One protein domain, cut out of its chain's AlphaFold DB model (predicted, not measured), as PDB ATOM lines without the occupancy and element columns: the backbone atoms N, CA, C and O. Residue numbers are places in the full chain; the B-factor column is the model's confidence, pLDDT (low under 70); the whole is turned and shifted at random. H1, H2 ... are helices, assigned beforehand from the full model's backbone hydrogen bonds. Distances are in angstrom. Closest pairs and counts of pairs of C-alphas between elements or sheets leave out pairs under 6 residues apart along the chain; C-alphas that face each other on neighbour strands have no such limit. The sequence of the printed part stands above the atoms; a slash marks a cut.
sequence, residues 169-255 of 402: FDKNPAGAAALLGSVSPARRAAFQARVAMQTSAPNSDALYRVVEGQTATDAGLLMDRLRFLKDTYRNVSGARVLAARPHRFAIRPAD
ATOM      1  N   PHE A 169     -35.203   7.260 -37.538       97.31
ATOM      2  CA  PHE A 169     -36.559   7.605 -37.093       97.31
ATOM      3  C   PHE A 169     -36.808   7.166 -35.642       97.31
ATOM      4  O   PHE A 169     -37.397   7.942 -34.878       97.31
ATOM      5  N   ASP A 170     -36.262   6.007 -35.264       96.50
ATOM      6  CA  ASP A 170     -36.281   5.406 -33.925       96.50
ATOM      7  C   ASP A 170     -35.272   5.991 -32.931       96.50
ATOM      8  O   ASP A 170     -35.229   5.577 -31.779       96.50
ATOM      9  N   LYS A 171     -34.503   7.009 -33.338       97.00
ATOM     10  CA  LYS A 171     -33.469   7.652 -32.512       97.00
ATOM     11  C   LYS A 171     -32.357   6.687 -32.077       97.00
ATOM     12  O   LYS A 171     -31.816   6.810 -30.979       97.00
ATOM     13  N   ASN A 172     -31.977   5.762 -32.957       97.69
ATOM     14  CA  ASN A 172     -30.820   4.885 -32.802       97.69
ATOM     15  C   ASN A 172     -29.674   5.305 -33.752       97.69
ATOM     16  O   ASN A 172     -29.418   4.642 -34.766       97.69
ATOM     17  N   PRO A 173     -28.948   6.401 -33.447       98.00
ATOM     18  CA  PRO A 173     -27.865   6.876 -34.302       98.00
ATOM     19  C   PRO A 173     -26.660   5.933 -34.300       98.00
ATOM     20  O   PRO A 173     -25.932   5.895 -35.286       98.00
ATOM     21  N   ALA A 174     -26.453   5.145 -33.238       97.62
ATOM     22  CA  ALA A 174     -25.362   4.176 -33.159       97.62
ATOM     23  C   ALA A 174     -25.536   3.047 -34.188       97.62
ATOM     24  O   ALA A 174     -24.606   2.736 -34.933       97.62
ATOM     25  N   GLY A 175     -26.745   2.484 -34.287       96.44
ATOM     26  CA  GLY A 175     -27.069   1.476 -35.296       96.44
ATOM     27  C   GLY A 175     -26.965   2.025 -36.721       96.44
ATOM     28  O   GLY A 175     -26.402   1.371 -37.597       96.44
ATOM     29  N   ALA A 176     -27.443   3.250 -36.956       97.88
ATOM     30  CA  ALA A 176     -27.327   3.894 -38.262       97.88
ATOM     31  C   ALA A 176     -25.866   4.212 -38.638       97.88
ATOM     32  O   ALA A 176     -25.467   4.006 -39.784       97.88
ATOM     33  N   ALA A 177     -25.048   4.650 -37.675       98.19
ATOM     34  CA  ALA A 177     -23.624   4.912 -37.877       98.19
ATOM     35  C   ALA A 177     -22.868   3.654 -38.332       98.19
ATOM     36  O   ALA A 177     -22.043   3.728 -39.243       98.19
ATOM     37  N   ALA A 178     -23.198   2.490 -37.759       96.62
ATOM     38  CA  ALA A 178     -22.604   1.209 -38.141       96.62
ATOM     39  C   ALA A 178     -22.894   0.811 -39.603       96.62
ATOM     40  O   ALA A 178     -22.134   0.048 -40.195       96.62
ATOM     41  N   LEU A 179     -23.961   1.344 -40.209       96.94
ATOM     42  CA  LEU A 179     -24.351   1.060 -41.594       96.94
ATOM     43  C   LEU A 179     -23.748   2.028 -42.620       96.94
ATOM     44  O   LEU A 179     -23.888   1.787 -43.817       96.94
ATOM     45  N   LEU A 180     -23.050   3.094 -42.206       97.75
ATOM     46  CA  LEU A 180     -22.553   4.137 -43.121       97.75
ATOM     47  C   LEU A 180     -21.611   3.614 -44.225       97.75
ATOM     48  O   LEU A 180     -21.523   4.214 -45.302       97.75
ATOM     49  N   GLY A 181     -20.927   2.493 -43.980       97.12
ATOM     50  CA  GLY A 181     -20.105   1.809 -44.984       97.12
ATOM     51  C   GLY A 181     -20.911   1.036 -46.038       97.12
ATOM     52  O   GLY A 181     -20.417   0.828 -47.141       97.12
ATOM     53  N   SER A 182     -22.150   0.650 -45.726       96.69
ATOM     54  CA  SER A 182     -23.003  -0.218 -46.556       96.69
ATOM     55  C   SER A 182     -24.153   0.523 -47.250       96.69
ATOM     56  O   SER A 182     -24.710   0.014 -48.222       96.69
ATOM     57  N   VAL A 183     -24.504   1.723 -46.774       98.06
ATOM     58  CA  VAL A 183     -25.493   2.610 -47.417       98.06
ATOM     59  C   VAL A 183     -25.007   3.127 -48.768       98.06
ATOM     60  O   VAL A 183     -23.797   3.219 -49.035       98.06
ATOM     61  N   SER A 184     -25.962   3.502 -49.618       97.81
ATOM     62  CA  SER A 184     -25.693   4.023 -50.954       97.81
ATOM     63  C   SER A 184     -24.840   5.301 -50.911       97.81
ATOM     64  O   SER A 184     -24.992   6.133 -50.010       97.81
ATOM     65  N   PRO A 185     -23.941   5.521 -51.895       96.94
ATOM     66  CA  PRO A 185     -23.092   6.712 -51.906       96.94
ATOM     67  C   PRO A 185     -23.902   8.009 -51.972       96.94
ATOM     68  O   PRO A 185     -23.528   8.992 -51.340       96.94
ATOM     69  N   ALA A 186     -25.038   7.988 -52.679       95.44
ATOM     70  CA  ALA A 186     -25.928   9.135 -52.830       95.44
ATOM     71  C   ALA A 186     -26.557   9.588 -51.501       95.44
ATOM     72  O   ALA A 186     -26.786  10.780 -51.309       95.44
ATOM     73  N   ARG A 187     -26.817   8.655 -50.574       97.00
ATOM     74  CA  ARG A 187     -27.479   8.947 -49.290       97.00
ATOM     75  C   ARG A 187     -26.524   9.040 -48.106       97.00
ATOM     76  O   ARG A 187     -26.900   9.565 -47.058       97.00
ATOM     77  N   ARG A 188     -25.277   8.587 -48.261       98.12
ATOM     78  CA  ARG A 188     -24.283   8.535 -47.177       98.12
ATOM     79  C   ARG A 188     -24.091   9.875 -46.467       98.12
ATOM     80  O   ARG A 188     -24.091   9.899 -45.241       98.12
ATOM     81  N   ALA A 189     -23.969  10.976 -47.211       98.31
ATOM     82  CA  ALA A 189     -23.793  12.307 -46.622       98.31
ATOM     83  C   ALA A 189     -25.017  12.741 -45.792       98.31
ATOM     84  O   ALA A 189     -24.862  13.292 -44.703       98.31
ATOM     85  N   ALA A 190     -26.234  12.436 -46.263       98.44
ATOM     86  CA  ALA A 190     -27.462  12.738 -45.530       98.44
ATOM     87  C   ALA A 190     -27.538  11.925 -44.232       98.44
ATOM     88  O   ALA A 190     -27.793  12.487 -43.168       98.44
ATOM     89  N   PHE A 191     -27.229  10.625 -44.277       98.75
ATOM     90  CA  PHE A 191     -27.167   9.797 -43.070       98.75
ATOM     91  C   PHE A 191     -26.093  10.266 -42.084       98.75
ATOM     92  O   PHE A 191     -26.364  10.328 -40.889       98.75
ATOM     93  N   GLN A 192     -24.909  10.663 -42.559       98.69
ATOM     94  CA  GLN A 192     -23.858  11.232 -41.708       98.69
ATOM     95  C   GLN A 192     -24.329  12.498 -40.986       98.69
ATOM     96  O   GLN A 192     -24.151  12.609 -39.772       98.69
ATOM     97  N   ALA A 193     -24.970  13.427 -41.701       98.81
ATOM     98  CA  ALA A 193     -25.524  14.637 -41.103       98.81
ATOM     99  C   ALA A 193     -26.604  14.317 -40.056       98.81
ATOM    100  O   ALA A 193     -26.610  14.896 -38.973       98.81
ATOM    101  N   ARG A 194     -27.492  13.361 -40.346       98.69
ATOM    102  CA  ARG A 194     -28.561  12.938 -39.430       98.69
ATOM    103  C   ARG A 194     -28.024  12.276 -38.165       98.69
ATOM    104  O   ARG A 194     -28.437  12.657 -37.073       98.69
ATOM    105  N   VAL A 195     -27.061  11.361 -38.296       98.81
ATOM    106  CA  VAL A 195     -26.346  10.764 -37.155       98.81
ATOM    107  C   VAL A 195     -25.708  11.864 -36.306       98.81
ATOM    108  O   VAL A 195     -25.925  11.893 -35.098       98.81
ATOM    109  N   ALA A 196     -24.984  12.800 -36.929       98.75
ATOM    110  CA  ALA A 196     -24.319  13.898 -36.231       98.75
ATOM    111  C   ALA A 196     -25.297  14.835 -35.503       98.75
ATOM    112  O   ALA A 196     -25.011  15.274 -34.391       98.75
ATOM    113  N   MET A 197     -26.459  15.131 -36.094       98.69
ATOM    114  CA  MET A 197     -27.508  15.912 -35.431       98.69
ATOM    115  C   MET A 197     -28.087  15.167 -34.221       98.69
ATOM    116  O   MET A 197     -28.224  15.757 -33.151       98.69
ATOM    117  N   GLN A 198     -28.373  13.867 -34.341       98.44
ATOM    118  CA  GLN A 198     -28.923  13.083 -33.226       98.44
ATOM    119  C   GLN A 198     -27.938  12.895 -32.068       98.44
ATOM    120  O   GLN A 198     -28.357  12.868 -30.914       98.44
ATOM    121  N   THR A 199     -26.639  12.798 -32.352       97.88
ATOM    122  CA  THR A 199     -25.593  12.714 -31.320       97.88
ATOM    123  C   THR A 199     -25.117  14.081 -30.831       97.88
ATOM    124  O   THR A 199     -24.260  14.141 -29.954       97.88
ATOM    125  N   SER A 200     -25.664  15.178 -31.370       96.62
ATOM    126  CA  SER A 200     -25.204  16.549 -31.104       96.62
ATOM    127  C   SER A 200     -23.693  16.717 -31.312       96.62
ATOM    128  O   SER A 200     -23.009  17.386 -30.539       96.62
ATOM    129  N   ALA A 201     -23.161  16.092 -32.364       97.62
ATOM    130  CA  ALA A 201     -21.748  16.173 -32.696       97.62
ATOM    131  C   ALA A 201     -21.334  17.634 -32.984       97.62
ATOM    132  O   ALA A 201     -22.092  18.366 -33.635       97.62
ATOM    133  N   PRO A 202     -20.118  18.066 -32.588       96.88
ATOM    134  CA  PRO A 202     -19.658  19.446 -32.788       96.88
ATOM    135  C   PRO A 202     -19.650  19.911 -34.252       96.88
ATOM    136  O   PRO A 202     -19.784  21.096 -34.533       96.88
ATOM    137  N   ASN A 203     -19.511  18.982 -35.200       97.12
ATOM    138  CA  ASN A 203     -19.504  19.250 -36.639       97.12
ATOM    139  C   ASN A 203     -20.874  19.046 -37.320       97.12
ATOM    140  O   ASN A 203     -20.944  19.067 -38.550       97.12
ATOM    141  N   SER A 204     -21.956  18.853 -36.557       97.75
ATOM    142  CA  SER A 204     -23.306  18.582 -37.081       97.75
ATOM    143  C   SER A 204     -23.789  19.627 -38.093       97.75
ATOM    144  O   SER A 204     -24.238  19.257 -39.176       97.75
ATOM    145  N   ASP A 205     -23.621  20.924 -37.818       97.81
ATOM    146  CA  ASP A 205     -23.994  21.986 -38.767       97.81
ATOM    147  C   ASP A 205     -23.137  21.996 -40.036       97.81
ATOM    148  O   ASP A 205     -23.625  22.354 -41.109       97.81
ATOM    149  N   ALA A 206     -21.853  21.640 -39.933       98.44
ATOM    150  CA  ALA A 206     -20.977  21.558 -41.097       98.44
ATOM    151  C   ALA A 206     -21.414  20.414 -42.020       98.44
ATOM    152  O   ALA A 206     -21.495  20.606 -43.231       98.44
ATOM    153  N   LEU A 207     -21.768  19.261 -41.445       98.50
ATOM    154  CA  LEU A 207     -22.296  18.119 -42.191       98.50
ATOM    155  C   LEU A 207     -23.687  18.407 -42.772       98.50
ATOM    156  O   LEU A 207     -23.936  18.082 -43.930       98.50
ATOM    157  N   TYR A 208     -24.574  19.064 -42.019       98.56
ATOM    158  CA  TYR A 208     -25.891  19.461 -42.521       98.56
ATOM    159  C   TYR A 208     -25.789  20.438 -43.697       98.56
ATOM    160  O   TYR A 208     -26.491  20.256 -44.686       98.56
ATOM    161  N   ARG A 209     -24.881  21.425 -43.652       98.44
ATOM    162  CA  ARG A 209     -24.676  22.380 -44.760       98.44
ATOM    163  C   ARG A 209     -24.361  21.706 -46.098       98.44
ATOM    164  O   ARG A 209     -24.788  22.204 -47.131       98.44
ATOM    165  N   VAL A 210     -23.668  20.566 -46.089       98.25
ATOM    166  CA  VAL A 210     -23.375  19.791 -47.310       98.25
ATOM    167  C   VAL A 210     -24.650  19.232 -47.952       98.25
ATOM    168  O   VAL A 210     -24.716  19.088 -49.170       98.25
ATOM    169  N   VAL A 211     -25.670  18.927 -47.147       98.25
ATOM    170  CA  VAL A 211     -26.907  18.262 -47.589       98.25
ATOM    171  C   VAL A 211     -28.155  19.132 -47.459       98.25
ATOM    172  O   VAL A 211     -29.251  18.662 -47.745       98.25
ATOM    173  N   GLU A 212     -28.022  20.404 -47.079       97.69
ATOM    174  CA  GLU A 212     -29.153  21.299 -46.806       97.69
ATOM    175  C   GLU A 212     -30.134  21.377 -47.986       97.69
ATOM    176  O   GLU A 212     -31.350  21.363 -47.778       97.69
ATOM    177  N   GLY A 213     -29.625  21.358 -49.223       97.00
ATOM    178  CA  GLY A 213     -30.442  21.354 -50.443       97.00
ATOM    179  C   GLY A 213     -31.357  20.131 -50.609       97.00
ATOM    180  O   GLY A 213     -32.308  20.188 -51.382       97.00
ATOM    181  N   GLN A 214     -31.117  19.042 -49.873       97.19
ATOM    182  CA  GLN A 214     -31.927  17.817 -49.900       97.19
ATOM    183  C   GLN A 214     -33.069  17.844 -48.872       97.19
ATOM    184  O   GLN A 214     -33.943  16.983 -48.889       97.19
ATOM    185  N   THR A 215     -33.109  18.841 -47.985       96.94
ATOM    186  CA  THR A 215     -34.077  18.899 -46.874       96.94
ATOM    187  C   THR A 215     -35.534  18.915 -47.350       96.94
ATOM    188  O   THR A 215     -36.408  18.376 -46.686       96.94
ATOM    189  N   ALA A 216     -35.817  19.493 -48.521       96.19
ATOM    190  CA  ALA A 216     -37.172  19.518 -49.078       96.19
ATOM    191  C   ALA A 216     -37.584  18.201 -49.771       96.19
ATOM    192  O   ALA A 216     -38.749  18.050 -50.141       96.19
ATOM    193  N   THR A 217     -36.650  17.266 -49.984       97.44
ATOM    194  CA  THR A 217     -36.867  16.023 -50.744       97.44
ATOM    195  C   THR A 217     -36.572  14.751 -49.945       97.44
ATOM    196  O   THR A 217     -37.031  13.681 -50.354       97.44
ATOM    197  N   ASP A 218     -35.890  14.851 -48.801       98.06
ATOM    198  CA  ASP A 218     -35.655  13.763 -47.845       98.06
ATOM    199  C   ASP A 218     -36.362  14.044 -46.507       98.06
ATOM    200  O   ASP A 218     -35.939  14.889 -45.711       98.06
ATOM    201  N   ALA A 219     -37.449  13.308 -46.253       98.06
ATOM    202  CA  ALA A 219     -38.256  13.454 -45.044       98.06
ATOM    203  C   ALA A 219     -37.491  13.092 -43.764       98.06
ATOM    204  O   ALA A 219     -37.737  13.677 -42.711       98.06
ATOM    205  N   GLY A 220     -36.559  12.139 -43.837       98.06
ATOM    206  CA  GLY A 220     -35.732  11.749 -42.700       98.06
ATOM    207  C   GLY A 220     -34.737  12.843 -42.321       98.06
ATOM    208  O   GLY A 220     -34.582  13.156 -41.139       98.06
ATOM    209  N   LEU A 221     -34.106  13.471 -43.319       98.56
ATOM    210  CA  LEU A 221     -33.215  14.612 -43.105       98.56
ATOM    211  C   LEU A 221     -33.964  15.802 -42.501       98.56
ATOM    212  O   LEU A 221     -33.497  16.383 -41.517       98.56
ATOM    213  N   LEU A 222     -35.137  16.133 -43.048       98.69
ATOM    214  CA  LEU A 222     -35.991  17.178 -42.493       98.69
ATOM    215  C   LEU A 222     -36.402  16.848 -41.058       98.69
ATOM    216  O   LEU A 222     -36.229  17.689 -40.180       98.69
ATOM    217  N   MET A 223     -36.869  15.626 -40.791       98.50
ATOM    218  CA  MET A 223     -37.263  15.193 -39.449       98.50
ATOM    219  C   MET A 223     -36.151  15.413 -38.420       98.50
ATOM    220  O   MET A 223     -36.383  16.014 -37.369       98.50
ATOM    221  N   ASP A 224     -34.930  14.974 -38.721       98.69
ATOM    222  CA  ASP A 224     -33.816  15.120 -37.787       98.69
ATOM    223  C   ASP A 224     -33.356  16.574 -37.647       98.69
ATOM    224  O   ASP A 224     -33.030  16.991 -36.536       98.69
ATOM    225  N   ARG A 225     -33.428  17.392 -38.708       98.69
ATOM    226  CA  ARG A 225     -33.164  18.834 -38.587       98.69
ATOM    227  C   ARG A 225     -34.219  19.538 -37.731       98.69
ATOM    228  O   ARG A 225     -33.858  20.379 -36.911       98.69
ATOM    229  N   LEU A 226     -35.499  19.189 -37.875       98.62
ATOM    230  CA  LEU A 226     -36.585  19.723 -37.046       98.62
ATOM    231  C   LEU A 226     -36.393  19.354 -35.574       98.62
ATOM    232  O   LEU A 226     -36.464  20.229 -34.709       98.62
ATOM    233  N   ARG A 227     -36.089  18.080 -35.290       98.00
ATOM    234  CA  ARG A 227     -35.746  17.610 -33.940       98.00
ATOM    235  C   ARG A 227     -34.555  18.373 -33.383       98.00
ATOM    236  O   ARG A 227     -34.645  18.886 -32.280       98.00
ATOM    237  N   PHE A 228     -33.477  18.507 -34.147       98.31
ATOM    238  CA  PHE A 228     -32.258  19.183 -33.711       98.31
ATOM    239  C   PHE A 228     -32.483  20.667 -33.389       98.31
ATOM    240  O   PHE A 228     -32.089  21.142 -32.324       98.31
ATOM    241  N   LEU A 229     -33.205  21.390 -34.254       98.31
ATOM    242  CA  LEU A 229     -33.613  22.774 -33.992       98.31
ATOM    243  C   LEU A 229     -34.434  22.874 -32.700       98.31
ATOM    244  O   LEU A 229     -34.159  23.729 -31.861       98.31
ATOM    245  N   LYS A 230     -35.420  21.990 -32.527       97.19
ATOM    246  CA  LYS A 230     -36.330  21.995 -31.377       97.19
ATOM    247  C   LYS A 230     -35.643  21.591 -30.068       97.19
ATOM    248  O   LYS A 230     -35.821  22.252 -29.049       97.19
ATOM    249  N   ASP A 231     -34.882  20.504 -30.087       95.81
ATOM    250  CA  ASP A 231     -34.379  19.824 -28.893       95.81
ATOM    251  C   ASP A 231     -32.974  20.274 -28.509       95.81
ATOM    252  O   ASP A 231     -32.726  20.519 -27.332       95.81
ATOM    253  N   THR A 232     -32.074  20.452 -29.475       96.12
ATOM    254  CA  THR A 232     -30.693  20.858 -29.188       96.12
ATOM    255  C   THR A 232     -30.585  22.373 -29.074       96.12
ATOM    256  O   THR A 232     -30.099  22.880 -28.067       96.12
ATOM    257  N   TYR A 233     -31.108  23.121 -30.051       96.94
ATOM    258  CA  TYR A 233     -31.040  24.589 -30.023       96.94
ATOM    259  C   TYR A 233     -32.175  25.269 -29.268       96.94
ATOM    260  O   TYR A 233     -32.175  26.494 -29.163       96.94
ATOM    261  N   ARG A 234     -33.163  24.511 -28.771       97.12
ATOM    262  CA  ARG A 234     -34.380  25.074 -28.150       97.12
ATOM    263  C   ARG A 234     -35.076  26.103 -29.054       97.12
ATOM    264  O   ARG A 234     -35.770  27.001 -28.589       97.12
ATOM    265  N   ASN A 235     -34.918  25.950 -30.367       97.12
ATOM    266  CA  ASN A 235     -35.397  26.857 -31.397       97.12
ATOM    267  C   ASN A 235     -36.637  26.283 -32.093       97.12
ATOM    268  O   ASN A 235     -36.643  25.973 -33.287       97.12
ATOM    269  N   VAL A 236     -37.719  26.168 -31.323       96.38
ATOM    270  CA  VAL A 236     -39.039  25.750 -31.817       96.38
ATOM    271  C   VAL A 236     -39.514  26.653 -32.962       96.38
ATOM    272  O   VAL A 236     -40.072  26.173 -33.944       96.38
ATOM    273  N   SER A 237     -39.270  27.965 -32.874       96.56
ATOM    274  CA  SER A 237     -39.645  28.919 -33.927       96.56
ATOM    275  C   SER A 237     -38.969  28.587 -35.261       96.56
ATOM    276  O   SER A 237     -39.637  28.480 -36.288       96.56
ATOM    277  N   GLY A 238     -37.660  28.327 -35.237       97.56
ATOM    278  CA  GLY A 238     -36.897  27.895 -36.404       97.56
ATOM    279  C   GLY A 238     -37.378  26.557 -36.959       97.56
ATOM    280  O   GLY A 238     -37.516  26.423 -38.174       97.56
ATOM    281  N   ALA A 239     -37.707  25.593 -36.091       98.25
ATOM    282  CA  ALA A 239     -38.297  24.323 -36.514       98.25
ATOM    283  C   ALA A 239     -39.645  24.538 -37.225       98.25
ATOM    284  O   ALA A 239     -39.851  24.009 -38.314       98.25
ATOM    285  N   ARG A 240     -40.532  25.384 -36.684       98.19
ATOM    286  CA  ARG A 240     -41.805  25.730 -37.340       98.19
ATOM    287  C   ARG A 240     -41.598  26.418 -38.689       98.19
ATOM    288  O   ARG A 240     -42.305  26.111 -39.643       98.19
ATOM    289  N   VAL A 241     -40.638  27.342 -38.790       98.25
ATOM    290  CA  VAL A 241     -40.313  28.021 -40.058       98.25
ATOM    291  C   VAL A 241     -39.819  27.022 -41.096       98.25
ATOM    292  O   VAL A 241     -40.236  27.101 -42.248       98.25
ATOM    293  N   LEU A 242     -38.962  26.081 -40.700       98.25
ATOM    294  CA  LEU A 242     -38.456  25.051 -41.598       98.25
ATOM    295  C   LEU A 242     -39.562  24.077 -42.028       98.25
ATOM    296  O   LEU A 242     -39.683  23.807 -43.218       98.25
ATOM    297  N   ALA A 243     -40.390  23.602 -41.093       98.19
ATOM    298  CA  ALA A 243     -41.490  22.677 -41.377       98.19
ATOM    299  C   ALA A 243     -42.576  23.292 -42.271       98.19
ATOM    300  O   ALA A 243     -43.211  22.577 -43.033       98.19
ATOM    301  N   ALA A 244     -42.787  24.610 -42.200       98.12
ATOM    302  CA  ALA A 244     -43.756  25.321 -43.035       98.12
ATOM    303  C   ALA A 244     -43.301  25.508 -44.494       98.12
ATOM    304  O   ALA A 244     -44.071  26.019 -45.311       98.12
ATOM    305  N   ARG A 245     -42.047  25.171 -44.832       97.38
ATOM    306  CA  ARG A 245     -41.564  25.258 -46.215       97.38
ATOM    307  C   ARG A 245     -42.169  24.121 -47.048       97.38
ATOM    308  O   ARG A 245     -42.151  22.989 -46.572       97.38
ATOM    309  N   PRO A 246     -42.594  24.399 -48.297       96.06
ATOM    310  CA  PRO A 246     -43.039  23.372 -49.230       96.06
ATOM    311  C   PRO A 246     -42.018  22.247 -49.377       96.06
ATOM    312  O   PRO A 246     -40.864  22.506 -49.732       96.06
ATOM    313  N   HIS A 247     -42.451  21.008 -49.170       93.88
ATOM    314  CA  HIS A 247     -41.636  19.825 -49.426       93.88
ATOM    315  C   HIS A 247     -42.270  18.898 -50.467       93.88
ATOM    316  O   HIS A 247     -43.479  18.876 -50.674       93.88
ATOM    317  N   ARG A 248     -41.419  18.164 -51.189       92.56
ATOM    318  CA  ARG A 248     -41.800  17.170 -52.201       92.56
ATOM    319  C   ARG A 248     -40.874  15.978 -52.055       92.56
ATOM    320  O   ARG A 248     -39.819  15.911 -52.685       92.56
ATOM    321  N   PHE A 249     -41.256  15.054 -51.182       96.12
ATOM    322  CA  PHE A 249     -40.388  13.952 -50.808       96.12
ATOM    323  C   PHE A 249     -40.158  12.978 -51.967       96.12
ATOM    324  O   PHE A 249     -41.072  12.290 -52.425       96.12
ATOM    325  N   ALA A 250     -38.900  12.898 -52.401       95.44
ATOM    326  CA  ALA A 250     -38.390  11.769 -53.169       95.44
ATOM    327  C   ALA A 250     -38.163  10.570 -52.236       95.44
ATOM    328  O   ALA A 250     -38.438   9.429 -52.602       95.44
ATOM    329  N   ILE A 251     -37.721  10.852 -51.006       96.12
ATOM    330  CA  ILE A 251     -37.544   9.885 -49.928       96.12
ATOM    331  C   ILE A 251     -38.589  10.192 -48.854       96.12
ATOM    332  O   ILE A 251     -38.491  11.184 -48.130       96.12
ATOM    333  N   ARG A 252     -39.615   9.342 -48.793       96.31
ATOM    334  CA  ARG A 252     -40.724   9.440 -47.835       96.31
ATOM    335  C   ARG A 252     -40.284   9.057 -46.419       96.31
ATOM    336  O   ARG A 252     -39.274   8.367 -46.272       96.31
ATOM    337  N   PRO A 253     -41.015   9.485 -45.375       97.06
ATOM    338  CA  PRO A 253     -40.689   9.103 -44.007       97.06
ATOM    339  C   PRO A 253     -40.749   7.580 -43.847       97.06
ATOM    340  O   PRO A 253     -41.734   6.955 -44.234       97.06
ATOM    341  N   ALA A 254     -39.709   6.989 -43.253       96.12
ATOM    342  CA  ALA A 254     -39.707   5.559 -42.930       96.12
ATOM    343  C   ALA A 254     -40.743   5.206 -41.851       96.12
ATOM    344  O   ALA A 254     -41.222   4.079 -41.798       96.12
ATOM    345  N   ASP A 255     -41.120   6.189 -41.031       95.69
ATOM    346  CA  ASP A 255     -42.182   6.084 -40.039       95.69
ATOM    347  C   ASP A 255     -43.120   7.295 -40.170       95.69
ATOM    348  O   ASP A 255     -42.827   8.402 -39.703       95.69
TER     349      ASP A 255
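Overview. This is residues 169 to 255 of the 402 residues of an uncharacterized protein of Sphingomonas sp. HDW15A (UniProt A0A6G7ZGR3). H2 and H4 run side by side through the middle; H1 folds against H2, H5 folds back along H4, and H3 crosses H2. The 87 printed residues, all helix in class with H1 to H5 in order, are compact, radius of gyration of the C-alphas 12.1 A, spanning 35 by 28 by 24 A.

Along the chain. H1 is residues 173 to 178, beginning at C-alpha 173 (-27.865, 6.876, -34.302). H2, 185 to 198, is 20.6 A long; H3 is 204 to 214; H4, 219 to 231, is 17.8 A; H5, 236 to 243, ends at C-alpha 243 (-41.490, 22.677, -41.377).

Arrangement. H2, the hub, touches H1 in a hairpin (C-alphas of Pro 173 and Val 195, closest, 5.1 A), only just steep at 36 degrees; H3 (Ala 196 and Ser 204, 4.9 A), steep at 47 degrees; and H4 (Arg 194 and Asp 224, 5.9 A), shallow at 19 degrees, the same way. H4 and H5 form a hairpin, closest C-alphas Lys 230 and Val 236, 4.7 A. O i to N i+4 pairs are all within hydrogen-bond range in H1, H4 and H5, 8 of 10 in H2 and 3 of 7 in H3, where O i to N i+3 gives 4 of 8.

Size, cuts and confidence. The printed part has no cut, no link is long, and no printed residue is under pLDDT 70.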